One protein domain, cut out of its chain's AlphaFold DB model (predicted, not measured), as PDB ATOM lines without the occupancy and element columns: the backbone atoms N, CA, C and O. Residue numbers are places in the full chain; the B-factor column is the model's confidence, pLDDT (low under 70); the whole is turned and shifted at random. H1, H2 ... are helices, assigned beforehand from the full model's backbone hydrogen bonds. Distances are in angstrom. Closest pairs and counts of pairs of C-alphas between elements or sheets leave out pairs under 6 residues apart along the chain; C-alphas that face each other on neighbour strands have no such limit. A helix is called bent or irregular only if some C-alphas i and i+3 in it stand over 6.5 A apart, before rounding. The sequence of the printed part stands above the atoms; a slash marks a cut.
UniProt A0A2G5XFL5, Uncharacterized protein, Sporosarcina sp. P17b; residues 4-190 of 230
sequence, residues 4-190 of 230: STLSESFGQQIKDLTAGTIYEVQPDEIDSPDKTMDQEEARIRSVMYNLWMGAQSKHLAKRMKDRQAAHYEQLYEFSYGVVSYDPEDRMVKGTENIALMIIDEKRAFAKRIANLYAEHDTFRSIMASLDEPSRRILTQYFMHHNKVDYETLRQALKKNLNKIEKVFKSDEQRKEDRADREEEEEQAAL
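This is residues 4 to 190 of the 230 residues of an uncharacterized protein of Sporosarcina sp. P17b (UniProt A0A2G5XFL5). A head of short helical pieces, H1, H5 and the arms H2a and H6a, stands at one end of a long helical hairpin, in which H2b and then H3 run beside H4, whose last turns reach the head. A second long helical piece, H6b, starts close to H4 at the head and spreads from it as a narrow V; residues 172 to 190 and the hairpin's tip, residues 84 to 90, stick out free. The printed part has 187 residues with six named helices, H1 to H6 in chain order, and no named strand: all helix. It is loose, with a radius of gyration of the C-alphas of 22.2 A, and elongated, spanning 68 by 39 by 36 A.

H1, residues 4 to 18, begins at C-alpha 4 (-18.783, -41.173, 9.389) and is 21.3 A long. H2, residues 39 to 66, was assigned as one helix by its hydrogen bonds but is bent: C-alphas 55 and 58 are 7.0 A apart. Its arms are H2a, residues 39 to 55, 24.2 A, and H2b, residues 58 to 66, at a steep tilt of 38 degrees. H3, residues 68 to 83, is 23.5 A long. H4, residues 95 to 129, is 50.9 A long and begins at C-alpha 95 (2.481, -61.324, 22.721). H5 is residues 132 to 142. H6, residues 150 to 189, also assigned as one helix by its hydrogen bonds, is bent, with C-alphas 159 and 162 8.2 A apart. Its arms, H6a, residues 150 to 159, and H6b, residues 162 to 189, stand at a steep tilt of 67 degrees, only just short of about perpendicular. H6b is 40.5 A long and ends at C-alpha 189 (16.559, -44.476, 10.419).

H2 is the hub, touching four other helices. H1 and H2a only just touch, with 3 pairs of C-alphas within 8 A, closest at Phe 10 and Tyr 49, 7.1 A. H2a touches H6a about perpendicular at 84 degrees, closest at the C-alphas of Ile 44 and Leu 157, 6.6 A. H5 touches H6a, closest at the C-alphas of Ser 134 and Ala 156, 5.1 A. H2b touches residues 113 to 120 of H4 at a shallow tilt of 27 degrees, opposite ways, closest at the C-alphas of Ala 61 and Ile 113, 5.1 A. H3 and H4 form a hairpin at 21 degrees, closest at the C-alphas of Leu 75 and Ile 102, 6.7 A. H6b is close to H4 but not clearly touching, the closest C-alphas, of Ile 126 and Ile 164, 6.4 A apart. Every O i to N i+4 pair is within hydrogen-bond range in H1, H2a, H2b, H4, H5, H6a and H6b; in H3, 11 of 12 are.

The C-alphas farthest apart, of Glu 88 and Pro 133, are 70.5 A apart. The printed part has no cut. The links H1 to H2, 20 residues, and H3 to H4, 11 residues, are long. The mean pLDDT of the printed part is 83.6; residues 26 to 37 and 81 to 95 are under 70.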
ATOM      1  N   SER A   4     -17.781 -40.754  10.386       74.88
ATOM      2  CA  SER A   4     -18.783 -41.173   9.389       74.88
ATOM      3  C   SER A   4     -20.191 -40.712   9.781       74.88
ATOM      4  O   SER A   4     -20.862 -40.079   8.973       74.88
ATOM      5  N   THR A   5     -20.586 -40.873  11.050       79.25
ATOM      6  CA  THR A   5     -21.875 -40.356  11.544       79.25
ATOM      7  C   THR A   5     -21.968 -38.831  11.410       79.25
ATOM      8  O   THR A   5     -23.047 -38.298  11.172       79.25
ATOM      9  N   LEU A   6     -20.855 -38.105  11.589       79.38
ATOM     10  CA  LEU A   6     -20.831 -36.648  11.407       79.38
ATOM     11  C   LEU A   6     -21.021 -36.257   9.940       79.38
ATOM     12  O   LEU A   6     -21.792 -35.338   9.666       79.38
ATOM     13  N   SER A   7     -20.368 -36.966   9.020       79.06
ATOM     14  CA  SER A   7     -20.519 -36.749   7.579       79.06
ATOM     15  C   SER A   7     -21.955 -37.011   7.113       79.06
ATOM     16  O   SER A   7     -22.564 -36.165   6.462       79.06
ATOM     17  N   GLU A   8     -22.555 -38.120   7.549       83.38
ATOM     18  CA  GLU A   8     -23.964 -38.434   7.273       83.38
ATOM     19  C   GLU A   8     -24.906 -37.362   7.835       83.38
ATOM     20  O   GLU A   8     -25.816 -36.899   7.145       83.38
ATOM     21  N   SER A   9     -24.657 -36.907   9.070       84.06
ATOM     22  CA  SER A   9     -25.465 -35.852   9.689       84.06
ATOM     23  C   SER A   9     -25.373 -34.520   8.943       84.06
ATOM     24  O   SER A   9     -26.375 -33.817   8.831       84.06
ATOM     25  N   PHE A  10     -24.203 -34.197   8.384       84.50
ATOM     26  CA  PHE A  10     -24.029 -33.021   7.537       84.50
ATOM     27  C   PHE A  10     -24.819 -33.157   6.235       84.50
ATOM     28  O   PHE A  10     -25.519 -32.224   5.854       84.50
ATOM     29  N   GLY A  11     -24.759 -34.323   5.583       81.50
ATOM     30  CA  GLY A  11     -25.525 -34.592   4.365       81.50
ATOM     31  C   GLY A  11     -27.026 -34.373   4.571       81.50
ATOM     32  O   GLY A  11     -27.663 -33.671   3.785       81.50
ATOM     33  N   GLN A  12     -27.572 -34.886   5.678       84.56
ATOM     34  CA  GLN A  12     -28.972 -34.657   6.033       84.56
ATOM     35  C   GLN A  12     -29.261 -33.178   6.317       84.56
ATOM     36  O   GLN A  12     -30.246 -32.634   5.829       84.56
ATOM     37  N   GLN A  13     -28.387 -32.502   7.062       85.06
ATOM     38  CA  GLN A  13     -28.582 -31.097   7.404       85.06
ATOM     39  C   GLN A  13     -28.537 -30.175   6.180       85.06
ATOM     40  O   GLN A  13     -29.305 -29.219   6.117       85.06
ATOM     41  N   ILE A  14     -27.657 -30.442   5.211       85.25
ATOM     42  CA  ILE A  14     -27.618 -29.701   3.945       85.25
ATOM     43  C   ILE A  14     -28.897 -29.937   3.157       85.25
ATOM     44  O   ILE A  14     -29.485 -28.972   2.683       85.25
ATOM     45  N   LYS A  15     -29.353 -31.191   3.066       85.75
ATOM     46  CA  LYS A  15     -30.607 -31.528   2.390       85.75
ATOM     47  C   LYS A  15     -31.791 -30.768   2.992       85.75
ATOM     48  O   LYS A  15     -32.579 -30.188   2.254       85.75
ATOM     49  N   ASP A  16     -31.878 -30.720   4.319       85.81
ATOM     50  CA  ASP A  16     -32.939 -29.993   5.022       85.81
ATOM     51  C   ASP A  16     -32.816 -28.471   4.841       85.81
ATOM     52  O   ASP A  16     -33.822 -27.768   4.771       85.81
ATOM     53  N   LEU A  17     -31.588 -27.949   4.772       86.12
ATOM     54  CA  LEU A  17     -31.317 -26.519   4.636       86.12
ATOM     55  C   LEU A  17     -31.595 -25.995   3.223       86.12
ATOM     56  O   LEU A  17     -32.041 -24.859   3.079       86.12
ATOM     57  N   THR A  18     -31.314 -26.794   2.194       84.69
ATOM     58  CA  THR A  18     -31.510 -26.398   0.794       84.69
ATOM     59  C   THR A  18     -32.866 -26.819   0.229       84.69
ATOM     60  O   THR A  18     -33.168 -26.468  -0.914       84.69
ATOM     61  N   ALA A  19     -33.700 -27.516   1.005       84.81
ATOM     62  CA  ALA A  19     -35.045 -27.927   0.606       84.81
ATOM     63  C   ALA A  19     -35.887 -26.732   0.121       84.81
ATOM     64  O   ALA A  19     -36.017 -25.722   0.818       84.81
ATOM     65  N   GLY A  20     -36.464 -26.839  -1.081       77.31
ATOM     66  CA  GLY A  20     -37.264 -25.772  -1.688       77.31
ATOM     67  C   GLY A  20     -36.460 -24.588  -2.243       77.31
ATOM     68  O   GLY A  20     -37.056 -23.608  -2.690       77.31
ATOM     69  N   THR A  21     -35.125 -24.658  -2.239       82.31
ATOM     70  CA  THR A  21     -34.254 -23.684  -2.916       82.31
ATOM     71  C   THR A  21     -33.818 -24.202  -4.288       82.31
ATOM     72  O   THR A  21     -33.897 -25.394  -4.575       82.31
ATOM     73  N   ILE A  22     -33.256 -23.326  -5.126       79.75
ATOM     74  CA  ILE A  22     -32.619 -23.732  -6.393       79.75
ATOM     75  C   ILE A  22     -31.387 -24.639  -6.198       79.75
ATOM     76  O   ILE A  22     -30.846 -25.149  -7.174       79.75
ATOM     77  N   TYR A  23     -30.945 -24.823  -4.951       79.25
ATOM     78  CA  TYR A  23     -29.795 -25.630  -4.545       79.25
ATOM     79  C   TYR A  23     -30.213 -26.927  -3.836       79.25
ATOM     80  O   TYR A  23     -29.390 -27.568  -3.176       79.25
ATOM     81  N   GLU A  24     -31.489 -27.303  -3.906       81.19
ATOM     82  CA  GLU A  24     -31.991 -28.534  -3.299       81.19
ATOM     83  C   GLU A  24     -31.204 -29.758  -3.786       81.19
ATOM     84  O   GLU A  24     -30.970 -29.927  -4.980       81.19
ATOM     85  N   VAL A  25     -30.773 -30.609  -2.849       71.44
ATOM     86  CA  VAL A  25     -30.074 -31.858  -3.181       71.44
ATOM     87  C   VAL A  25     -31.116 -32.880  -3.626       71.44
ATOM     88  O   VAL A  25     -31.777 -33.499  -2.786       71.44
ATOM     89  N   GLN A  26     -31.276 -33.051  -4.939       66.69
ATOM     90  CA  GLN A  26     -32.175 -34.072  -5.468       66.69
ATOM     91  C   GLN A  26     -31.498 -35.450  -5.379       66.69
ATOM     92  O   GLN A  26     -30.349 -35.598  -5.788       66.69
ATOM     93  N   PRO A  27     -32.180 -36.480  -4.846       57.97
ATOM     94  CA  PRO A  27     -31.612 -37.826  -4.750       57.97
ATOM     95  C   PRO A  27     -31.269 -38.434  -6.123       57.97
ATOM     96  O   PRO A  27     -30.350 -39.241  -6.207       57.97
ATOM     97  N   ASP A  28     -31.938 -37.989  -7.193       53.38
ATOM     98  CA  ASP A  28     -31.732 -38.463  -8.571       53.38
ATOM     99  C   ASP A  28     -30.502 -37.830  -9.270       53.38
ATOM    100  O   ASP A  28     -30.123 -38.238 -10.370       53.38
ATOM    101  N   GLU A  29     -29.844 -36.845  -8.639       52.59
ATOM    102  CA  GLU A  29     -28.632 -36.174  -9.150       52.59
ATOM    103  C   GLU A  29     -27.330 -36.928  -8.818       52.59
ATOM    104  O   GLU A  29     -26.256 -36.508  -9.239       52.59
ATOM    105  N   ILE A  30     -27.402 -38.052  -8.093       52.38
ATOM    106  CA  ILE A  30     -26.226 -38.886  -7.785       52.38
ATOM    107  C   ILE A  30     -25.759 -39.669  -9.030       52.38
ATOM    108  O   ILE A  30     -24.557 -39.855  -9.205       52.38
ATOM    109  N   ASP A  31     -26.687 -40.036  -9.925       45.16
ATOM    110  CA  ASP A  31     -26.426 -40.852 -11.127       45.16
ATOM    111  C   ASP A  31     -26.763 -40.144 -12.460       45.16
ATOM    112  O   ASP A  31     -26.609 -40.729 -13.535       45.16
ATOM    113  N   SER A  32     -27.204 -38.880 -12.425       44.12
ATOM    114  CA  SER A  32     -27.585 -38.122 -13.626       44.12
ATOM    115  C   SER A  32     -26.494 -37.111 -14.027       44.12
ATOM    116  O   SER A  32     -26.310 -36.113 -13.330       44.12
ATOM    117  N   PRO A  33     -25.790 -37.295 -15.162       47.09
ATOM    118  CA  PRO A  33     -24.669 -36.439 -15.579       47.09
ATOM    119  C   PRO A  33     -25.061 -35.020 -16.047       47.09
ATOM    120  O   PRO A  33     -24.177 -34.210 -16.321       47.09
ATOM    121  N   ASP A  34     -26.357 -34.702 -16.134       44.62
ATOM    122  CA  ASP A  34     -26.864 -33.510 -16.839       44.62
ATOM    123  C   ASP A  34     -27.125 -32.269 -15.966       44.62
ATOM    124  O   ASP A  34     -27.508 -31.216 -16.480       44.62
ATOM    125  N   LYS A  35     -26.859 -32.328 -14.658       52.41
ATOM    126  CA  LYS A  35     -26.776 -31.125 -13.817       52.41
ATOM    127  C   LYS A  35     -25.413 -31.053 -13.157       52.41
ATOM    128  O   LYS A  35     -25.214 -31.456 -12.014       52.41
ATOM    129  N   THR A  36     -24.450 -30.502 -13.883       58.16
ATOM    130  CA  THR A  36     -23.202 -30.038 -13.288       58.16
ATOM    131  C   THR A  36     -23.533 -28.965 -12.252       58.16
ATOM    132  O   THR A  36     -23.916 -27.847 -12.593       58.16
ATOM    133  N   MET A  37     -23.428 -29.324 -10.969       66.00
ATOM    134  CA  MET A  37     -23.525 -28.372  -9.864       66.00
ATOM    135  C   MET A  37     -22.580 -27.199 -10.142       66.00
ATOM    136  O   MET A  37     -21.419 -27.409 -10.506       66.00
ATOM    137  N   ASP A  38     -23.084 -25.974  -9.983       81.31
ATOM    138  CA  ASP A  38     -22.294 -24.762 -10.187       81.31
ATOM    139  C   ASP A  38     -20.974 -24.850  -9.401       81.31
ATOM    140  O   ASP A  38     -20.949 -25.246  -8.231       81.31
ATOM    141  N   GLN A  39     -19.859 -24.496 -10.042       84.50
ATOM    142  CA  GLN A  39     -18.531 -24.597  -9.435       84.50
ATOM    143  C   GLN A  39     -18.424 -23.740  -8.169       84.50
ATOM    144  O   GLN A  39     -17.722 -24.108  -7.227       84.50
ATOM    145  N   GLU A  40     -19.123 -22.602  -8.123       87.31
ATOM    146  CA  GLU A  40     -19.189 -21.776  -6.918       87.31
ATOM    147  C   GLU A  40     -19.917 -22.507  -5.782       87.31
ATOM    148  O   GLU A  40     -19.431 -22.535  -4.652       87.31
ATOM    149  N   GLU A  41     -21.041 -23.151  -6.083       87.25
ATOM    150  CA  GLU A  41     -21.826 -23.917  -5.116       87.25
ATOM    151  C   GLU A  41     -21.051 -25.134  -4.584       87.25
ATOM    152  O   GLU A  41     -21.049 -25.394  -3.380       87.25
ATOM    153  N   ALA A  42     -20.299 -25.820  -5.450       86.25
ATOM    154  CA  ALA A  42     -19.395 -26.898  -5.053       86.25
ATOM    155  C   ALA A  42     -18.357 -26.430  -4.020       86.25
ATOM    156  O   ALA A  42     -18.130 -27.089  -3.000       86.25
ATOM    157  N   ARG A  43     -17.756 -25.257  -4.255       89.88
ATOM    158  CA  ARG A  43     -16.788 -24.645  -3.333       89.88
ATOM    159  C   ARG A  43     -17.440 -24.244  -2.016       89.88
ATOM    160  O   ARG A  43     -16.885 -24.528  -0.957       89.88
ATOM    161  N   ILE A  44     -18.627 -23.635  -2.066       91.44
ATOM    162  CA  ILE A  44     -19.386 -23.253  -0.870       91.44
ATOM    163  C   ILE A  44     -19.694 -24.488  -0.023       91.44
ATOM    164  O   ILE A  44     -19.378 -24.486   1.164       91.44
ATOM    165  N   ARG A  45     -20.217 -25.566  -0.617       89.44
ATOM    166  CA  ARG A  45     -20.528 -26.813   0.103       89.44
ATOM    167  C   ARG A  45     -19.291 -27.477   0.701       89.44
ATOM    168  O   ARG A  45     -19.344 -27.926   1.844       89.44
ATOM    169  N   SER A  46     -18.172 -27.487  -0.023       89.62
ATOM    170  CA  SER A  46     -16.890 -27.983   0.498       89.62
ATOM    171  C   SER A  46     -16.427 -27.179   1.720       89.62
ATOM    172  O   SER A  46     -16.098 -27.739   2.767       89.62
ATOM    173  N   VAL A  47     -16.496 -25.847   1.644       92.69
ATOM    174  CA  VAL A  47     -16.168 -24.977   2.779       92.69
ATOM    175  C   VAL A  47     -17.144 -25.175   3.941       92.69
ATOM    176  O   VAL A  47     -16.705 -25.232   5.089       92.69
ATOM    177  N   MET A  48     -18.443 -25.323   3.672       92.44
ATOM    178  CA  MET A  48     -19.443 -25.627   4.700       92.44
ATOM    179  C   MET A  48     -19.129 -26.926   5.426       92.44
ATOM    180  O   MET A  48     -19.174 -26.948   6.653       92.44
ATOM    181  N   TYR A  49     -18.782 -27.980   4.687       91.44
ATOM    182  CA  TYR A  49     -18.403 -29.264   5.261       91.44
ATOM    183  C   TYR A  49     -17.184 -29.123   6.178       91.44
ATOM    184  O   TYR A  49     -17.230 -29.526   7.339       91.44
ATOM    185  N   ASN A  50     -16.121 -28.469   5.705       91.62
ATOM    186  CA  ASN A  50     -14.902 -28.283   6.495       91.62
ATOM    187  C   ASN A  50     -15.151 -27.447   7.762       91.62
ATOM    188  O   ASN A  50     -14.647 -27.771   8.840       91.62
ATOM    189  N   LEU A  51     -15.963 -26.389   7.662       93.88
ATOM    190  CA  LEU A  51     -16.357 -25.573   8.813       93.88
ATOM    191  C   LEU A  51     -17.237 -26.345   9.797       93.88
ATOM    192  O   LEU A  51     -17.042 -26.219  11.004       93.88
ATOM    193  N   TRP A  52     -18.170 -27.157   9.301       92.38
ATOM    194  CA  TRP A  52     -18.999 -28.031  10.126       92.38
ATOM    195  C   TRP A  52     -18.143 -29.028  10.905       92.38
ATOM    196  O   TRP A  52     -18.252 -29.110  12.129       92.38
ATOM    197  N   MET A  53     -17.230 -29.720  10.222       91.44
ATOM    198  CA  MET A  53     -16.314 -30.664  10.857       91.44
ATOM    199  C   MET A  53     -15.459 -29.985  11.932       91.44
ATOM    200  O   MET A  53     -15.417 -30.466  13.065       91.44
ATOM    201  N   GLY A  54     -14.867 -28.824  11.636       92.38
ATOM    202  CA  GLY A  54     -14.084 -28.059  12.613       92.38
ATOM    203  C   GLY A  54     -14.910 -27.506  13.786       92.38
ATOM    204  O   GLY A  54     -14.425 -27.412  14.915       92.38
ATOM    205  N   ALA A  55     -16.185 -27.174  13.581       93.12
ATOM    206  CA  ALA A  55     -17.058 -26.752  14.674       93.12
ATOM    207  C   ALA A  55     -17.377 -27.914  15.633       93.12
ATOM    208  O   ALA A  55     -17.373 -27.729  16.853       93.12
ATOM    209  N   GLN A  56     -17.597 -29.116  15.089       92.44
ATOM    210  CA  GLN A  56     -17.970 -30.311  15.852       92.44
ATOM    211  C   GLN A  56     -16.772 -31.076  16.438       92.44
ATOM    212  O   GLN A  56     -16.929 -31.840  17.398       92.44
ATOM    213  N   SER A  57     -15.565 -30.858  15.914       92.19
ATOM    214  CA  SER A  57     -14.360 -31.620  16.260       92.19
ATOM    215  C   SER A  57     -14.019 -31.572  17.753       92.19
ATOM    216  O   SER A  57     -13.692 -32.606  18.332       92.19
ATOM    217  N   LYS A  58     -14.201 -30.436  18.440       93.69
ATOM    218  CA  LYS A  58     -13.986 -30.341  19.899       93.69
ATOM    219  C   LYS A  58     -14.920 -31.246  20.701       93.69
ATOM    220  O   LYS A  58     -14.498 -31.842  21.695       93.69
ATOM    221  N   HIS A  59     -16.191 -31.334  20.308       91.50
ATOM    222  CA  HIS A  59     -17.159 -32.199  20.986       91.50
ATOM    223  C   HIS A  59     -16.832 -33.673  20.748       91.50
ATOM    224  O   HIS A  59     -16.865 -34.478  21.682       91.50
ATOM    225  N   LEU A  60     -16.436 -34.012  19.517       91.56
ATOM    226  CA  LEU A  60     -15.947 -35.346  19.183       91.56
ATOM    227  C   LEU A  60     -14.681 -35.699  19.980       91.56
ATOM    228  O   LEU A  60     -14.634 -36.766  20.588       91.56
ATOM    229  N   ALA A  61     -13.706 -34.789  20.057       92.75
ATOM    230  CA  ALA A  61     -12.464 -34.968  20.806       92.75
ATOM    231  C   ALA A  61     -12.736 -35.240  22.286       92.75
ATOM    232  O   ALA A  61     -12.182 -36.179  22.858       92.75
ATOM    233  N   LYS A  62     -13.641 -34.463  22.899       93.44
ATOM    234  CA  LYS A  62     -14.038 -34.662  24.296       93.44
ATOM    235  C   LYS A  62     -14.665 -36.041  24.503       93.44
ATOM    236  O   LYS A  62     -14.231 -36.770  25.383       93.44
ATOM    237  N   ARG A  63     -15.608 -36.444  23.647       91.00
ATOM    238  CA  ARG A  63     -16.226 -37.780  23.719       91.00
ATOM    239  C   ARG A  63     -15.220 -38.914  23.529       91.00
ATOM    240  O   ARG A  63     -15.332 -39.933  24.204       91.00
ATOM    241  N   MET A  64     -14.263 -38.763  22.613       91.50
ATOM    242  CA  MET A  64     -13.190 -39.743  22.422       91.50
ATOM    243  C   MET A  64     -12.299 -39.833  23.659       91.50
ATOM    244  O   MET A  64     -11.974 -40.935  24.089       91.50
ATOM    245  N   LYS A  65     -11.963 -38.691  24.265       92.50
ATOM    246  CA  LYS A  65     -11.203 -38.631  25.515       92.50
ATOM    247  C   LYS A  65     -11.951 -39.303  26.668       92.50
ATOM    248  O   LYS A  65     -11.359 -40.110  27.374       92.50
ATOM    249  N   ASP A  66     -13.250 -39.049  26.808       92.75
ATOM    250  CA  ASP A  66     -14.085 -39.663  27.848       92.75
ATOM    251  C   ASP A  66     -14.184 -41.193  27.677       92.75
ATOM    252  O   ASP A  66     -14.271 -41.931  28.655       92.75
ATOM    253  N   ARG A  67     -14.124 -41.691  26.434       90.31
ATOM    254  CA  ARG A  67     -14.131 -43.131  26.110       90.31
ATOM    255  C   ARG A  67     -12.745 -43.767  26.054       90.31
ATOM    256  O   ARG A  67     -12.654 -44.970  25.829       90.31
ATOM    257  N   GLN A  68     -11.679 -42.994  26.247       91.00
ATOM    258  CA  GLN A  68     -10.304 -43.464  26.085       91.00
ATOM    259  C   GLN A  68      -9.990 -44.636  27.017       91.00
ATOM    260  O   GLN A  68      -9.425 -45.630  26.575       91.00
ATOM    261  N   ALA A  69     -10.385 -44.530  28.289       90.19
ATOM    262  CA  ALA A  69     -10.144 -45.576  29.278       90.19
ATOM    263  C   ALA A  69     -10.840 -46.889  28.890       90.19
ATOM    264  O   ALA A  69     -10.180 -47.917  28.799       90.19
ATOM    265  N   ALA A  70     -12.134 -46.824  28.559       91.31
ATOM    266  CA  ALA A  70     -12.908 -47.986  28.124       91.31
ATOM    267  C   ALA A  70     -12.358 -48.602  26.826       91.31
ATOM    268  O   ALA A  70     -12.303 -49.817  26.681       91.31
ATOM    269  N   HIS A  71     -11.906 -47.774  25.881       89.81
ATOM    270  CA  HIS A  71     -11.276 -48.266  24.659       89.81
ATOM    271  C   HIS A  71      -9.958 -49.002  24.948       89.81
ATOM    272  O   HIS A  71      -9.696 -50.052  24.370       89.81
ATOM    273  N   TYR A  72      -9.135 -48.486  25.864       90.88
ATOM    274  CA  TYR A  72      -7.884 -49.144  26.245       90.88
ATOM    275  C   TYR A  72      -8.120 -50.435  27.026       90.88
ATOM    276  O   TYR A  72      -7.376 -51.391  26.834       90.88
ATOM    277  N   GLU A  73      -9.149 -50.478  27.867       88.31
ATOM    278  CA  GLU A  73      -9.586 -51.694  28.556       88.31
ATOM    279  C   GLU A  73      -9.978 -52.786  27.555       88.31
ATOM    280  O   GLU A  73      -9.440 -53.887  27.627       88.31
ATOM    281  N   GLN A  74     -10.773 -52.453  26.534       87.62
ATOM    282  CA  GLN A  74     -11.134 -53.385  25.457       87.62
ATOM    283  C   GLN A  74      -9.916 -53.928  24.694       87.62
ATOM    284  O   GLN A  74      -9.883 -55.105  24.340       87.62
ATOM    285  N   LEU A  75      -8.896 -53.095  24.448       87.00
ATOM    286  CA  LEU A  75      -7.648 -53.544  23.816       87.00
ATOM    287  C   LEU A  75      -6.906 -54.564  24.688       87.00
ATOM    288  O   LEU A  75      -6.356 -55.538  24.172       87.00
ATOM    289  N   TYR A  76      -6.905 -54.356  26.005       84.56
ATOM    290  CA  TYR A  76      -6.311 -55.304  26.938       84.56
ATOM    291  C   TYR A  76      -7.121 -56.598  27.029       84.56
ATOM    292  O   TYR A  76      -6.536 -57.671  26.906       84.56
ATOM    293  N   GLU A  77      -8.445 -56.526  27.161       83.50
ATOM    294  CA  GLU A  77      -9.328 -57.702  27.156       83.50
ATOM    295  C   GLU A  77      -9.140 -58.548  25.893       83.50
ATOM    296  O   GLU A  77      -8.971 -59.766  25.978       83.50
ATOM    297  N   PHE A  78      -9.074 -57.902  24.725       79.81
ATOM    298  CA  PHE A  78      -8.772 -58.570  23.463       79.81
ATOM    299  C   PHE A  78      -7.417 -59.289  23.511       79.81
ATOM    300  O   PHE A  78      -7.321 -60.454  23.128       79.81
ATOM    301  N   SER A  79      -6.380 -58.630  24.038       75.44
ATOM    302  CA  SER A  79      -5.042 -59.219  24.147       75.44
ATOM    303  C   SER A  79      -4.995 -60.455  25.044       75.44
ATOM    304  O   SER A  79      -4.285 -61.401  24.721       75.44
ATOM    305  N   TYR A  80      -5.789 -60.496  26.117       70.94
ATOM    306  CA  TYR A  80      -5.910 -61.683  26.965       70.94
ATOM    307  C   TYR A  80      -6.714 -62.797  26.285       70.94
ATOM    308  O   TYR A  80      -6.348 -63.967  26.390       70.94
ATOM    309  N   GLY A  81      -7.773 -62.441  25.551       64.25
ATOM    310  CA  GLY A  81      -8.594 -63.392  24.804       64.25
ATOM    311  C   GLY A  81      -7.803 -64.136  23.725       64.25
ATOM    312  O   GLY A  81      -7.876 -65.359  23.660       64.25
ATOM    313  N   VAL A  82      -6.985 -63.434  22.932       60.75
ATOM    314  CA  VAL A  82      -6.204 -64.024  21.823       60.75
ATOM    315  C   VAL A  82      -5.206 -65.089  22.296       60.75
ATOM    316  O   VAL A  82      -5.019 -66.093  21.617       60.75
ATOM    317  N   VAL A  83      -4.613 -64.927  23.480       56.19
ATOM    318  CA  VAL A  83      -3.612 -65.868  24.024       56.19
ATOM    319  C   VAL A  83      -4.258 -67.163  24.553       56.19
ATOM    320  O   VAL A  83      -3.568 -68.149  24.783       56.19
ATOM    321  N   SER A  84      -5.585 -67.188  24.729       55.28
ATOM    322  CA  SER A  84      -6.313 -68.317  25.332       55.28
ATOM    323  C   SER A  84      -6.904 -69.333  24.342       55.28
ATOM    324  O   SER A  84      -7.376 -70.382  24.777       55.28
ATOM    325  N   TYR A  85      -6.880 -69.056  23.030       56.62
ATOM    326  CA  TYR A  85      -7.540 -69.896  22.015       56.62
ATOM    327  C   TYR A  85      -6.682 -71.029  21.435       56.62
ATOM    328  O   TYR A  85      -7.251 -71.922  20.811       56.62
ATOM    329  N   ASP A  86      -5.363 -71.044  21.658       54.00
ATOM    330  CA  ASP A  86      -4.496 -72.129  21.181       54.00
ATOM    331  C   ASP A  86      -3.603 -72.678  22.313       54.00
ATOM    332  O   ASP A  86      -2.575 -72.086  22.646       54.00
ATOM    333  N   PRO A  87      -4.014 -73.772  22.978       55.25
ATOM    334  CA  PRO A  87      -3.244 -74.368  24.068       55.25
ATOM    335  C   PRO A  87      -2.031 -75.188  23.588       55.25
ATOM    336  O   PRO A  87      -1.176 -75.519  24.414       55.25
ATOM    337  N   GLU A  88      -1.942 -75.521  22.294       58.09
ATOM    338  CA  GLU A  88      -0.854 -76.326  21.710       58.09
ATOM    339  C   GLU A  88       0.295 -75.449  21.189       58.09
ATOM    340  O   GLU A  88       1.463 -75.840  21.270       58.09
ATOM    341  N   ASP A  89      -0.002 -74.228  20.738       52.22
ATOM    342  CA  ASP A  89       1.011 -73.273  20.302       52.22
ATOM    343  C   ASP A  89       1.374 -72.348  21.472       52.22
ATOM    344  O   ASP A  89       0.699 -71.360  21.759       52.22
ATOM    345  N   ARG A  90       2.431 -72.699  22.220       50.38
ATOM    346  CA  ARG A  90       2.973 -71.883  23.325       50.38
ATOM    347  C   ARG A  90       3.389 -70.499  22.800       50.38
ATOM    348  O   ARG A  90       4.546 -70.255  22.455       50.38
ATOM    349  N   MET A  91       2.415 -69.596  22.775       52.97
ATOM    350  CA  MET A  91       2.432 -68.212  22.313       52.97
ATOM    351  C   MET A  91       3.369 -67.333  23.151       52.97
ATOM    352  O   MET A  91       2.941 -66.515  23.960       52.97
ATOM    353  N   VAL A  92       4.677 -67.474  22.937       52.97
ATOM    354  CA  VAL A  92       5.665 -66.442  23.307       52.97
ATOM    355  C   VAL A  92       5.951 -65.522  22.110       52.97
ATOM    356  O   VAL A  92       6.287 -64.360  22.287       52.97
ATOM    357  N   LYS A  93       5.744 -65.994  20.869       52.53
ATOM    358  CA  LYS A  93       6.094 -65.257  19.638       52.53
ATOM    359  C   LYS A  93       5.055 -64.229  19.148       52.53
ATOM    360  O   LYS A  93       5.327 -63.532  18.178       52.53
ATOM    361  N   GLY A  94       3.887 -64.118  19.788       60.56
ATOM    362  CA  GLY A  94       2.810 -63.201  19.371       60.56
ATOM    363  C   GLY A  94       2.513 -62.064  20.354       60.56
ATOM    364  O   GLY A  94       2.023 -61.010  19.956       60.56
ATOM    365  N   THR A  95       2.841 -62.246  21.632       68.75
ATOM    366  CA  THR A  95       2.481 -61.324  22.721       68.75
ATOM    367  C   THR A  95       3.243 -60.006  22.640       68.75
ATOM    368  O   THR A  95       2.666 -58.952  22.898       68.75
ATOM    369  N   GLU A  96       4.511 -60.046  22.221       73.19
ATOM    370  CA  GLU A  96       5.320 -58.849  21.959       73.19
ATOM    371  C   GLU A  96       4.725 -58.020  20.811       73.19
ATOM    372  O   GLU A  96       4.567 -56.809  20.945       73.19
ATOM    373  N   ASN A  97       4.290 -58.674  19.728       77.00
ATOM    374  CA  ASN A  97       3.641 -58.002  18.599       77.00
ATOM    375  C   ASN A  97       2.296 -57.387  18.999       77.00
ATOM    376  O   ASN A  97       2.026 -56.239  18.659       77.00
ATOM    377  N   ILE A  98       1.471 -58.103  19.770       81.00
ATOM    378  CA  ILE A  98       0.203 -57.567  20.286       81.00
ATOM    379  C   ILE A  98       0.465 -56.373  21.216       81.00
ATOM    380  O   ILE A  98      -0.226 -55.360  21.126       81.00
ATOM    381  N   ALA A  99       1.486 -56.444  22.075       81.69
ATOM    382  CA  ALA A  99       1.865 -55.332  22.942       81.69
ATOM    383  C   ALA A  99       2.312 -54.099  22.138       81.69
ATOM    384  O   ALA A  99       1.887 -52.986  22.458       81.69
ATOM    385  N   LEU A 100       3.104 -54.287  21.076       83.31
ATOM    386  CA  LEU A 100       3.482 -53.213  20.151       83.31
ATOM    387  C   LEU A 100       2.253 -52.616  19.453       83.31
ATOM    388  O   LEU A 100       2.072 -51.403  19.496       83.31
ATOM    389  N   MET A 101       1.344 -53.449  18.933       84.19
ATOM    390  CA  MET A 101       0.093 -52.986  18.316       84.19
ATOM    391  C   MET A 101      -0.773 -52.168  19.283       84.19
ATOM    392  O   MET A 101      -1.355 -51.160  18.891       84.19
ATOM    393  N   ILE A 102      -0.845 -52.558  20.560       86.31
ATOM    394  CA  ILE A 102      -1.572 -51.790  21.583       86.31
ATOM    395  C   ILE A 102      -0.893 -50.442  21.837       86.31
ATOM    396  O   ILE A 102      -1.578 -49.430  21.988       86.31
ATOM    397  N   ILE A 103       0.441 -50.404  21.908       87.56
ATOM    398  CA  ILE A 103       1.190 -49.151  22.075       87.56
ATOM    399  C   ILE A 103       0.930 -48.221  20.885       87.56
ATOM    400  O   ILE A 103       0.649 -47.035  21.092       87.56
ATOM    401  N   ASP A 104       0.967 -48.755  19.668       87.94
ATOM    402  CA  ASP A 104       0.729 -47.994  18.445       87.94
ATOM    403  C   ASP A 104      -0.713 -47.491  18.364       87.94
ATOM    404  O   ASP A 104      -0.924 -46.301  18.124       87.94
ATOM    405  N   GLU A 105      -1.710 -48.320  18.689       91.06
ATOM    406  CA  GLU A 105      -3.115 -47.895  18.707       91.06
ATOM    407  C   GLU A 105      -3.360 -46.805  19.757       91.06
ATOM    408  O   GLU A 105      -4.048 -45.818  19.486       91.06
ATOM    409  N   LYS A 106      -2.737 -46.898  20.940       91.12
ATOM    410  CA  LYS A 106      -2.810 -45.841  21.965       91.12
ATOM    411  C   LYS A 106      -2.219 -44.523  21.478       91.12
ATOM    412  O   LYS A 106      -2.814 -43.461  21.695       91.12
ATOM    413  N   ARG A 107      -1.057 -44.572  20.818       91.19
ATOM    414  CA  ARG A 107      -0.418 -43.390  20.218       91.19
ATOM    415  C   ARG A 107      -1.293 -42.805  19.111       91.19
ATOM    416  O   ARG A 107      -1.542 -41.599  19.112       91.19
ATOM    417  N   ALA A 108      -1.831 -43.645  18.230       89.00
ATOM    418  CA  ALA A 108      -2.731 -43.243  17.156       89.00
ATOM    419  C   ALA A 108      -4.041 -42.643  17.692       89.00
ATOM    420  O   ALA A 108      -4.539 -41.647  17.166       89.00
ATOM    421  N   PHE A 109      -4.607 -43.200  18.764       91.31
ATOM    422  CA  PHE A 109      -5.805 -42.675  19.422       91.31
ATOM    423  C   PHE A 109      -5.555 -41.292  20.036       91.31
ATOM    424  O   PHE A 109      -6.343 -40.366  19.830       91.31
ATOM    425  N   ALA A 110      -4.422 -41.111  20.721       91.12
ATOM    426  CA  ALA A 110      -4.018 -39.808  21.242       91.12
ATOM    427  C   ALA A 110      -3.775 -38.780  20.118       91.12
ATOM    428  O   ALA A 110      -4.266 -37.651  20.218       91.12
ATOM    429  N   LYS A 111      -3.096 -39.173  19.026       91.06
ATOM    430  CA  LYS A 111      -2.873 -38.325  17.835       91.06
ATOM    431  C   LYS A 111      -4.206 -37.899  17.210       91.06
ATOM    432  O   LYS A 111      -4.391 -36.717  16.937       91.06
ATOM    433  N   ARG A 112      -5.179 -38.813  17.080       90.88
ATOM    434  CA  ARG A 112      -6.542 -38.503  16.596       90.88
ATOM    435  C   ARG A 112      -7.243 -37.450  17.458       90.88
ATOM    436  O   ARG A 112      -7.788 -36.494  16.915       90.88
ATOM    437  N   ILE A 113      -7.198 -37.577  18.787       92.75
ATOM    438  CA  ILE A 113      -7.782 -36.574  19.695       92.75
ATOM    439  C   ILE A 113      -7.096 -35.212  19.529       92.75
ATOM    440  O   ILE A 113      -7.778 -34.190  19.452       92.75
ATOM    441  N   ALA A 114      -5.762 -35.186  19.473       92.44
ATOM    442  CA  ALA A 114      -5.004 -33.950  19.296       92.44
ATOM    443  C   ALA A 114      -5.341 -33.257  17.966       92.44
ATOM    444  O   ALA A 114      -5.567 -32.048  17.948       92.44
ATOM    445  N   ASN A 115      -5.457 -34.024  16.879       90.81
ATOM    446  CA  ASN A 115      -5.841 -33.508  15.567       90.81
ATOM    447  C   ASN A 115      -7.239 -32.879  15.585       90.81
ATOM    448  O   ASN A 115      -7.413 -31.786  15.061       90.81
ATOM    449  N   LEU A 116      -8.214 -33.503  16.253       92.94
ATOM    450  CA  LEU A 116      -9.559 -32.930  16.386       92.94
ATOM    451  C   LEU A 116      -9.558 -31.599  17.153       92.94
ATOM    452  O   LEU A 116     -10.297 -30.678  16.803       92.94
ATOM    453  N   TYR A 117      -8.726 -31.462  18.191       94.50
ATOM    454  CA  TYR A 117      -8.557 -30.168  18.858       94.50
ATOM    455  C   TYR A 117      -7.923 -29.128  17.929       94.50
ATOM    456  O   TYR A 117      -8.426 -28.009  17.859       94.50
ATOM    457  N   ALA A 118      -6.892 -29.504  17.169       91.75
ATOM    458  CA  ALA A 118      -6.264 -28.615  16.194       91.75
ATOM    459  C   ALA A 118      -7.252 -28.161  15.102       91.75
ATOM    460  O   ALA A 118      -7.311 -26.977  14.785       91.75
ATOM    461  N   GLU A 119      -8.093 -29.062  14.585       91.69
ATOM    462  CA  GLU A 119      -9.170 -28.724  13.641       91.69
ATOM    463  C   GLU A 119     -10.145 -27.698  14.231       91.69
ATOM    464  O   GLU A 119     -10.568 -26.765  13.544       91.69
ATOM    465  N   HIS A 120     -10.480 -27.835  15.519       94.56
ATOM    466  CA  HIS A 120     -11.336 -26.864  16.193       94.56
ATOM    467  C   HIS A 120     -10.671 -25.496  16.327       94.56
ATOM    468  O   HIS A 120     -11.312 -24.463  16.127       94.56
ATOM    469  N   ASP A 121      -9.386 -25.469  16.664       93.88
ATOM    470  CA  ASP A 121      -8.635 -24.225  16.791       93.88
ATOM    471  C   ASP A 121      -8.494 -23.523  15.435       93.88
ATOM    472  O   ASP A 121      -8.674 -22.304  15.355       93.88
ATOM    473  N   THR A 122      -8.303 -24.282  14.351       92.25
ATOM    474  CA  THR A 122      -8.362 -23.767  12.976       92.25
ATOM    475  C   THR A 122      -9.723 -23.144  12.682       92.25
ATOM    476  O   THR A 122      -9.783 -22.002  12.226       92.25
ATOM    477  N   PHE A 123     -10.825 -23.823  13.017       94.62
ATOM    478  CA  PHE A 123     -12.169 -23.258  12.876       94.62
ATOM    479  C   PHE A 123     -12.323 -21.938  13.649       94.62
ATOM    480  O   PHE A 123     -12.782 -20.939  13.090       94.62
ATOM    481  N   ARG A 124     -11.893 -21.889  14.916       94.81
ATOM    482  CA  ARG A 124     -11.973 -20.665  15.733       94.81
ATOM    483  C   ARG A 124     -11.131 -19.533  15.153       94.81
ATOM    484  O   ARG A 124     -11.584 -18.391  15.159       94.81
ATOM    485  N   SER A 125      -9.944 -19.844  14.635       93.69
ATOM    486  CA  SER A 125      -9.067 -18.885  13.959       93.69
ATOM    487  C   SER A 125      -9.726 -18.311  12.703       93.69
ATOM    488  O   SER A 125      -9.770 -17.090  12.528       93.69
ATOM    489  N   ILE A 126     -10.340 -19.170  11.877       94.38
ATOM    490  CA  ILE A 126     -11.106 -18.739  10.703       94.38
ATOM    491  C   ILE A 126     -12.215 -17.786  11.140       94.38
ATOM    492  O   ILE A 126     -12.238 -16.656  10.656       94.38
ATOM    493  N   MET A 127     -13.070 -18.188  12.089       94.75
ATOM    494  CA  MET A 127     -14.170 -17.356  12.596       94.75
ATOM    495  C   MET A 127     -13.681 -16.012  13.145       94.75
ATOM    496  O   MET A 127     -14.263 -14.977  12.829       94.75
ATOM    497  N   ALA A 128     -12.599 -16.000  13.929       93.19
ATOM    498  CA  ALA A 128     -12.020 -14.781  14.495       93.19
ATOM    499  C   ALA A 128     -11.509 -13.810  13.422       93.19
ATOM    500  O   ALA A 128     -11.494 -12.601  13.646       93.19
ATOM    501  N   SER A 129     -11.117 -14.328  12.257       92.44
ATOM    502  CA  SER A 129     -10.632 -13.516  11.147       92.44
ATOM    503  C   SER A 129     -11.751 -12.848  10.333       92.44
ATOM    504  O   SER A 129     -11.455 -11.949   9.544       92.44
ATOM    505  N   LEU A 130     -13.009 -13.277  10.461       93.38
ATOM    506  CA  LEU A 130     -14.122 -12.754   9.660       93.38
ATOM    507  C   LEU A 130     -14.668 -11.437  10.227       93.38
ATOM    508  O   LEU A 130     -14.467 -11.112  11.397       93.38
ATOM    509  N   ASP A 131     -15.395 -10.690   9.395       93.06
ATOM    510  CA  ASP A 131     -16.149  -9.521   9.846       93.06
ATOM    511  C   ASP A 131     -17.287  -9.917  10.802       93.06
ATOM    512  O   ASP A 131     -17.848 -11.008  10.692       93.06
ATOM    513  N   GLU A 132     -17.647  -9.020  11.729       94.00
ATOM    514  CA  GLU A 132     -18.625  -9.294  12.796       94.00
ATOM    515  C   GLU A 132     -19.947  -9.906  12.294       94.00
ATOM    516  O   GLU A 132     -20.372 -10.918  12.860       94.00
ATOM    517  N   PRO A 133     -20.591  -9.372  11.232       93.56
ATOM    518  CA  PRO A 133     -21.843  -9.933  10.727       93.56
ATOM    519  C   PRO A 133     -21.685 -11.381  10.252       93.56
ATOM    520  O   PRO A 133     -22.432 -12.259  10.689       93.56
ATOM    521  N   SER A 134     -20.678 -11.652   9.413       93.19
ATOM    522  CA  SER A 134     -20.414 -12.996   8.887       93.19
ATOM    523  C   SER A 134     -20.044 -13.963  10.007       93.19
ATOM    524  O   SER A 134     -20.583 -15.064  10.082       93.19
ATOM    525  N   ARG A 135     -19.170 -13.538  10.929       94.56
ATOM    526  CA  ARG A 135     -18.768 -14.341  12.086       94.56
ATOM    527  C   ARG A 135     -19.971 -14.746  12.926       94.56
ATOM    528  O   ARG A 135     -20.068 -15.910  13.311       94.56
ATOM    529  N   ARG A 136     -20.887 -13.816  13.204       94.12
ATOM    530  CA  ARG A 136     -22.093 -14.085  13.995       94.12
ATOM    531  C   ARG A 136     -22.988 -15.120  13.317       94.12
ATOM    532  O   ARG A 136     -23.367 -16.083  13.977       94.12
ATOM    533  N   ILE A 137     -23.278 -14.948  12.027       94.31
ATOM    534  CA  ILE A 137     -24.123 -15.869  11.246       94.31
ATOM    535  C   ILE A 137     -23.514 -17.276  11.233       94.31
ATOM    536  O   ILE A 137     -24.171 -18.250  11.597       94.31
ATOM    537  N   LEU A 138     -22.229 -17.377  10.885       93.81
ATOM    538  CA  LEU A 138     -21.536 -18.659  10.761       93.81
ATOM    539  C   LEU A 138     -21.388 -19.350  12.122       93.81
ATOM    540  O   LEU A 138     -21.627 -20.548  12.231       93.81
ATOM    541  N   THR A 139     -21.084 -18.604  13.186       92.56
ATOM    542  CA  THR A 139     -21.008 -19.165  14.546       92.56
ATOM    543  C   THR A 139     -22.371 -19.678  15.013       92.56
ATOM    544  O   THR A 139     -22.461 -20.772  15.568       92.56
ATOM    545  N   GLN A 140     -23.448 -18.926  14.767       92.31
ATOM    546  CA  GLN A 140     -24.808 -19.353  15.110       92.31
ATOM    547  C   GLN A 140     -25.200 -20.649  14.398       92.31
ATOM    548  O   GLN A 140     -25.756 -21.544  15.036       92.31
ATOM    549  N   TYR A 141     -24.874 -20.769  13.115       92.25
ATOM    550  CA  TYR A 141     -25.174 -21.969  12.345       92.25
ATOM    551  C   TYR A 141     -24.303 -23.166  12.769       92.25
ATOM    552  O   TYR A 141     -24.828 -24.201  13.176       92.25
ATOM    553  N   PHE A 142     -22.973 -23.023  12.736       91.88
ATOM    554  CA  PHE A 142     -22.047 -24.149  12.912       91.88
ATOM    555  C   PHE A 142     -21.834 -24.571  14.374       91.88
ATOM    556  O   PHE A 142     -21.679 -25.761  14.637       91.88
ATOM    557  N   MET A 143     -21.807 -23.628  15.328       88.31
ATOM    558  CA  MET A 143     -21.564 -23.949  16.745       88.31
ATOM    559  C   MET A 143     -22.845 -24.110  17.560       88.31
ATOM    560  O   MET A 143     -22.870 -24.904  18.499       88.31
ATOM    561  N   HIS A 144     -23.879 -23.324  17.258       88.00
ATOM    562  CA  HIS A 144     -25.104 -23.292  18.063       88.00
ATOM    563  C   HIS A 144     -26.272 -24.054  17.435       88.00
ATOM    564  O   HIS A 144     -27.299 -24.199  18.091       88.00
ATOM    565  N   HIS A 145     -26.119 -24.567  16.208       82.62
ATOM    566  CA  HIS A 145     -27.180 -25.259  15.466       82.62
ATOM    567  C   HIS A 145     -28.468 -24.432  15.343       82.62
ATOM    568  O   HIS A 145     -29.571 -24.975  15.255       82.62
ATOM    569  N   ASN A 146     -28.340 -23.104  15.341       87.06
ATOM    570  CA  ASN A 146     -29.481 -22.229  15.145       87.06
ATOM    571  C   ASN A 146     -29.940 -22.318  13.689       87.06
ATOM    572  O   ASN A 146     -29.122 -22.404  12.769       87.06
ATOM    573  N   LYS A 147     -31.256 -22.241  13.476       86.00
ATOM    574  CA  LYS A 147     -31.814 -22.131  12.129       86.00
ATOM    575  C   LYS A 147     -31.386 -20.798  11.518       86.00
ATOM    576  O   LYS A 147     -31.663 -19.740  12.081       86.00
ATOM    577  N   VAL A 148     -30.714 -20.876  10.378       87.12
ATOM    578  CA  VAL A 148     -30.289 -19.738   9.563       87.12
ATOM    579  C   VAL A 148     -30.789 -20.002   8.151       87.12
ATOM    580  O   VAL A 148     -30.720 -21.134   7.682       87.12
ATOM    581  N   ASP A 149     -31.317 -18.969   7.505       90.38
ATOM    582  CA  ASP A 149     -31.717 -19.025   6.103       90.38
ATOM    583  C   ASP A 149     -30.520 -19.368   5.194       90.38
ATOM    584  O   ASP A 149     -29.418 -18.841   5.389       90.38
ATOM    585  N   TYR A 150     -30.733 -20.252   4.213       89.19
ATOM    586  CA  TYR A 150     -29.649 -20.744   3.361       89.19
ATOM    587  C   TYR A 150     -28.991 -19.619   2.573       89.19
ATOM    588  O   TYR A 150     -27.766 -19.550   2.527       89.19
ATOM    589  N   GLU A 151     -29.774 -18.703   2.005       89.62
ATOM    590  CA  GLU A 151     -29.236 -17.630   1.171       89.62
ATOM    591  C   GLU A 151     -28.395 -16.654   2.004       89.62
ATOM    592  O   GLU A 151     -27.302 -16.251   1.606       89.62
ATOM    593  N   THR A 152     -28.840 -16.362   3.226       91.69
ATOM    594  CA  THR A 152     -28.075 -15.570   4.202       91.69
ATOM    595  C   THR A 152     -26.736 -16.232   4.551       91.69
ATOM    596  O   THR A 152     -25.690 -15.575   4.588       91.69
ATOM    597  N   LEU A 153     -26.745 -17.548   4.786       92.38
ATOM    598  CA  LEU A 153     -25.538 -18.325   5.063       92.38
ATOM    599  C   LEU A 153     -24.600 -18.360   3.848       92.38
ATOM    600  O   LEU A 153     -23.396 -18.116   3.974       92.38
ATOM    601  N   ARG A 154     -25.165 -18.604   2.665       92.44
ATOM    602  CA  ARG A 154     -24.472 -18.662   1.380       92.44
ATOM    603  C   ARG A 154     -23.779 -17.345   1.064       92.44
ATOM    604  O   ARG A 154     -22.608 -17.351   0.694       92.44
ATOM    605  N   GLN A 155     -24.438 -16.209   1.286       93.25
ATOM    606  CA  GLN A 155     -23.843 -14.884   1.094       93.25
ATOM    607  C   GLN A 155     -22.679 -14.621   2.058       93.25
ATOM    608  O   GLN A 155     -21.631 -14.122   1.633       93.25
ATOM    609  N   ALA A 156     -22.815 -14.999   3.334       93.62
ATOM    610  CA  ALA A 156     -21.736 -14.868   4.316       93.62
ATOM    611  C   ALA A 156     -20.506 -15.720   3.943       93.62
ATOM    612  O   ALA A 156     -19.366 -15.263   4.081       93.62
ATOM    613  N   LEU A 157     -20.734 -16.933   3.430       93.88
ATOM    614  CA  LEU A 157     -19.683 -17.827   2.943       93.88
ATOM    615  C   LEU A 157     -19.039 -17.300   1.666       93.88
ATOM    616  O   LEU A 157     -17.820 -17.170   1.618       93.88
ATOM    617  N   LYS A 158     -19.841 -16.920   0.669       94.19
ATOM    618  CA  LYS A 158     -19.378 -16.368  -0.608       94.19
ATOM    619  C   LYS A 158     -18.481 -15.148  -0.402       94.19
ATOM    620  O   LYS A 158     -17.401 -15.071  -0.980       94.19
ATOM    621  N   LYS A 159     -18.869 -14.237   0.497       93.94
ATOM    622  CA  LYS A 159     -18.068 -13.057   0.867       93.94
ATOM    623  C   LYS A 159     -16.679 -13.418   1.408       93.94
ATOM    624  O   LYS A 159     -15.720 -12.685   1.176       93.94
ATOM    625  N   ASN A 160     -16.564 -14.531   2.131       93.12
ATOM    626  CA  ASN A 160     -15.345 -14.934   2.836       93.12
ATOM    627  C   ASN A 160     -14.638 -16.147   2.206       93.12
ATOM    628  O   ASN A 160     -13.635 -16.613   2.748       93.12
ATOM    629  N   LEU A 161     -15.116 -16.633   1.057       92.56
ATOM    630  CA  LEU A 161     -14.753 -17.930   0.487       92.56
ATOM    631  C   LEU A 161     -13.242 -18.075   0.290       92.56
ATOM    632  O   LEU A 161     -12.618 -18.959   0.872       92.56
ATOM    633  N   ASN A 162     -12.627 -17.133  -0.428       91.50
ATOM    634  CA  ASN A 162     -11.189 -17.153  -0.712       91.50
ATOM    635  C   ASN A 162     -10.333 -17.109   0.565       91.50
ATOM    636  O   ASN A 162      -9.248 -17.689   0.618       91.50
ATOM    637  N   LYS A 163     -10.805 -16.406   1.602       92.25
ATOM    638  CA  LYS A 163     -10.089 -16.293   2.877       92.25
ATOM    639  C   LYS A 163     -10.108 -17.619   3.625       92.25
ATOM    640  O   LYS A 163      -9.073 -18.043   4.129       92.25
ATOM    641  N   ILE A 164     -11.272 -18.262   3.665       93.06
ATOM    642  CA  ILE A 164     -11.470 -19.547   4.329       93.06
ATOM    643  C   ILE A 164     -10.688 -20.649   3.597       93.06
ATOM    644  O   ILE A 164      -9.912 -21.369   4.220       93.06
ATOM    645  N   GLU A 165     -10.805 -20.725   2.270       91.88
ATOM    646  CA  GLU A 165     -10.076 -21.698   1.445       91.88
ATOM    647  C   GLU A 165      -8.560 -21.575   1.591       91.88
ATOM    648  O   GLU A 165      -7.862 -22.582   1.641       91.88
ATOM    649  N   LYS A 166      -8.031 -20.350   1.690       92.19
ATOM    650  CA  LYS A 166      -6.594 -20.135   1.884       92.19
ATOM    651  C   LYS A 166      -6.092 -20.751   3.190       92.19
ATOM    652  O   LYS A 166      -4.975 -21.263   3.220       92.19
ATOM    653  N   VAL A 167      -6.894 -20.704   4.255       90.94
ATOM    654  CA  VAL A 167      -6.532 -21.333   5.533       90.94
ATOM    655  C   VAL A 167      -6.498 -22.849   5.379       90.94
ATOM    656  O   VAL A 167      -5.504 -23.457   5.762       90.94
ATOM    657  N   PHE A 168      -7.520 -23.447   4.763       87.88
ATOM    658  CA  PHE A 168      -7.557 -24.896   4.551       87.88
ATOM    659  C   PHE A 168      -6.427 -25.392   3.643       87.88
ATOM    660  O   PHE A 168      -5.743 -26.337   4.014       87.88
ATOM    661  N   LYS A 169      -6.137 -24.696   2.538       88.50
ATOM    662  CA  LYS A 169      -4.988 -25.013   1.668       88.50
ATOM    663  C   LYS A 169      -3.655 -24.928   2.409       88.50
ATOM    664  O   LYS A 169      -2.781 -25.762   2.221       88.50
ATOM    665  N   SER A 170      -3.485 -23.915   3.262       88.44
ATOM    666  CA  SER A 170      -2.268 -23.799   4.070       88.44
ATOM    667  C   SER A 170      -2.156 -24.906   5.117       88.44
ATOM    668  O   SER A 170      -1.036 -25.256   5.479       88.44
ATOM    669  N   ASP A 171      -3.272 -25.390   5.659       85.38
ATOM    670  CA  ASP A 171      -3.283 -26.492   6.622       85.38
ATOM    671  C   ASP A 171      -2.963 -27.828   5.940       85.38
ATOM    672  O   ASP A 171      -2.182 -28.615   6.464       85.38
ATOM    673  N   GLU A 172      -3.504 -28.047   4.741       84.62
ATOM    674  CA  GLU A 172      -3.223 -29.209   3.896       84.62
ATOM    675  C   GLU A 172      -1.741 -29.280   3.512       84.62
ATOM    676  O   GLU A 172      -1.085 -30.269   3.831       84.62
ATOM    677  N   GLN A 173      -1.168 -28.183   3.002       86.06
ATOM    678  CA  GLN A 173       0.262 -28.118   2.685       86.06
ATOM    679  C   GLN A 173       1.140 -28.426   3.905       86.06
ATOM    680  O   GLN A 173       2.122 -29.149   3.814       86.06
ATOM    681  N   ARG A 174       0.778 -27.910   5.087       86.44
ATOM    682  CA  ARG A 174       1.532 -28.191   6.320       86.44
ATOM    683  C   ARG A 174       1.464 -29.659   6.732       86.44
ATOM    684  O   ARG A 174       2.393 -30.135   7.381       86.44
ATOM    685  N   LYS A 175       0.359 -30.349   6.435       83.25
ATOM    686  CA  LYS A 175       0.208 -31.784   6.707       83.25
ATOM    687  C   LYS A 175       1.050 -32.606   5.740       83.25
ATOM    688  O   LYS A 175       1.731 -33.510   6.211       83.25
ATOM    689  N   GLU A 176       1.051 -32.254   4.458       83.50
ATOM    690  CA  GLU A 176       1.921 -32.864   3.442       83.50
ATOM    691  C   GLU A 176       3.398 -32.677   3.804       83.50
ATOM    692  O   GLU A 176       4.101 -33.659   4.012       83.50
ATOM    693  N   ASP A 177       3.835 -31.439   4.057       85.50
ATOM    694  CA  ASP A 177       5.224 -31.134   4.434       85.50
ATOM    695  C   ASP A 177       5.676 -31.892   5.694       85.50
ATOM    696  O   ASP A 177       6.862 -32.162   5.890       85.50
ATOM    697  N   ARG A 178       4.744 -32.166   6.614       85.50
ATOM    698  CA  ARG A 178       5.026 -32.930   7.829       85.50
ATOM    699  C   ARG A 178       5.113 -34.425   7.538       85.50
ATOM    700  O   ARG A 178       5.996 -35.066   8.096       85.50
ATOM    701  N   ALA A 179       4.221 -34.960   6.709       82.44
ATOM    702  CA  ALA A 179       4.256 -36.358   6.293       82.44
ATOM    703  C   ALA A 179       5.556 -36.670   5.540       82.44
ATOM    704  O   ALA A 179       6.219 -37.645   5.872       82.44
ATOM    705  N   ASP A 180       5.976 -35.778   4.640       83.62
ATOM    706  CA  ASP A 180       7.235 -35.906   3.903       83.62
ATOM    707  C   ASP A 180       8.450 -35.956   4.841       83.62
ATOM    708  O   ASP A 180       9.381 -36.729   4.622       83.62
ATOM    709  N   ARG A 181       8.449 -35.148   5.912       86.50
ATOM    710  CA  ARG A 181       9.516 -35.172   6.929       86.50
ATOM    711  C   ARG A 181       9.484 -36.433   7.781       86.50
ATOM    712  O   ARG A 181      10.540 -36.990   8.049       86.50
ATOM    713  N   GLU A 182       8.298 -36.866   8.213       86.06
ATOM    714  CA  GLU A 182       8.133 -38.110   8.976       86.06
ATOM    715  C   GLU A 182       8.643 -39.306   8.136       86.06
ATOM    716  O   GLU A 182       9.430 -40.108   8.634       86.06
ATOM    717  N   GLU A 183       8.320 -39.362   6.838       84.88
ATOM    718  CA  GLU A 183       8.845 -40.380   5.917       84.88
ATOM    719  C   GLU A 183      10.370 -40.275   5.737       84.88
ATOM    720  O   GLU A 183      11.070 -41.287   5.794       84.88
ATOM    721  N   GLU A 184      10.920 -39.071   5.548       86.81
ATOM    722  CA  GLU A 184      12.373 -38.877   5.457       86.81
ATOM    723  C   GLU A 184      13.110 -39.369   6.709       86.81
ATOM    724  O   GLU A 184      14.143 -40.032   6.588       86.81
ATOM    725  N   GLU A 185      12.594 -39.060   7.899       87.38
ATOM    726  CA  GLU A 185      13.169 -39.486   9.178       87.38
ATOM    727  C   GLU A 185      13.123 -41.013   9.337       87.38
ATOM    728  O   GLU A 185      14.119 -41.621   9.743       87.38
ATOM    729  N   GLU A 186      12.013 -41.652   8.960       85.81
ATOM    730  CA  GLU A 186      11.867 -43.113   8.974       85.81
ATOM    731  C   GLU A 186      12.835 -43.796   7.998       85.81
ATOM    732  O   GLU A 186      13.538 -44.744   8.362       85.81
ATOM    733  N   GLN A 187      12.938 -43.295   6.766       86.94
ATOM    734  CA  GLN A 187      13.852 -43.845   5.761       86.94
ATOM    735  C   GLN A 187      15.319 -43.631   6.165       86.94
ATOM    736  O   GLN A 187      16.150 -44.529   5.983       86.94
ATOM    737  N   ALA A 188      15.643 -42.488   6.777       85.88
ATOM    738  CA  ALA A 188      16.970 -42.216   7.317       85.88
ATOM    739  C   ALA A 188      17.325 -43.158   8.480       85.88
ATOM    740  O   ALA A 188      18.459 -43.640   8.545       85.88
ATOM    741  N   ALA A 189      16.368 -43.485   9.358       87.00
ATOM    742  CA  ALA A 189      16.559 -44.476  10.419       87.00
ATOM    743  C   ALA A 189      16.855 -45.883   9.864       87.00
ATOM    744  O   ALA A 189      17.600 -46.649  10.478       87.00
ATOM    745  N   LEU A 190      16.345 -46.197   8.669       86.75
ATOM    746  CA  LEU A 190      16.660 -47.417   7.915       86.75
ATOM    747  C   LEU A 190      17.970 -47.320   7.106       86.75
ATOM    748  O   LEU A 190      18.311 -48.245   6.365       86.75
TER     749      LEU A 190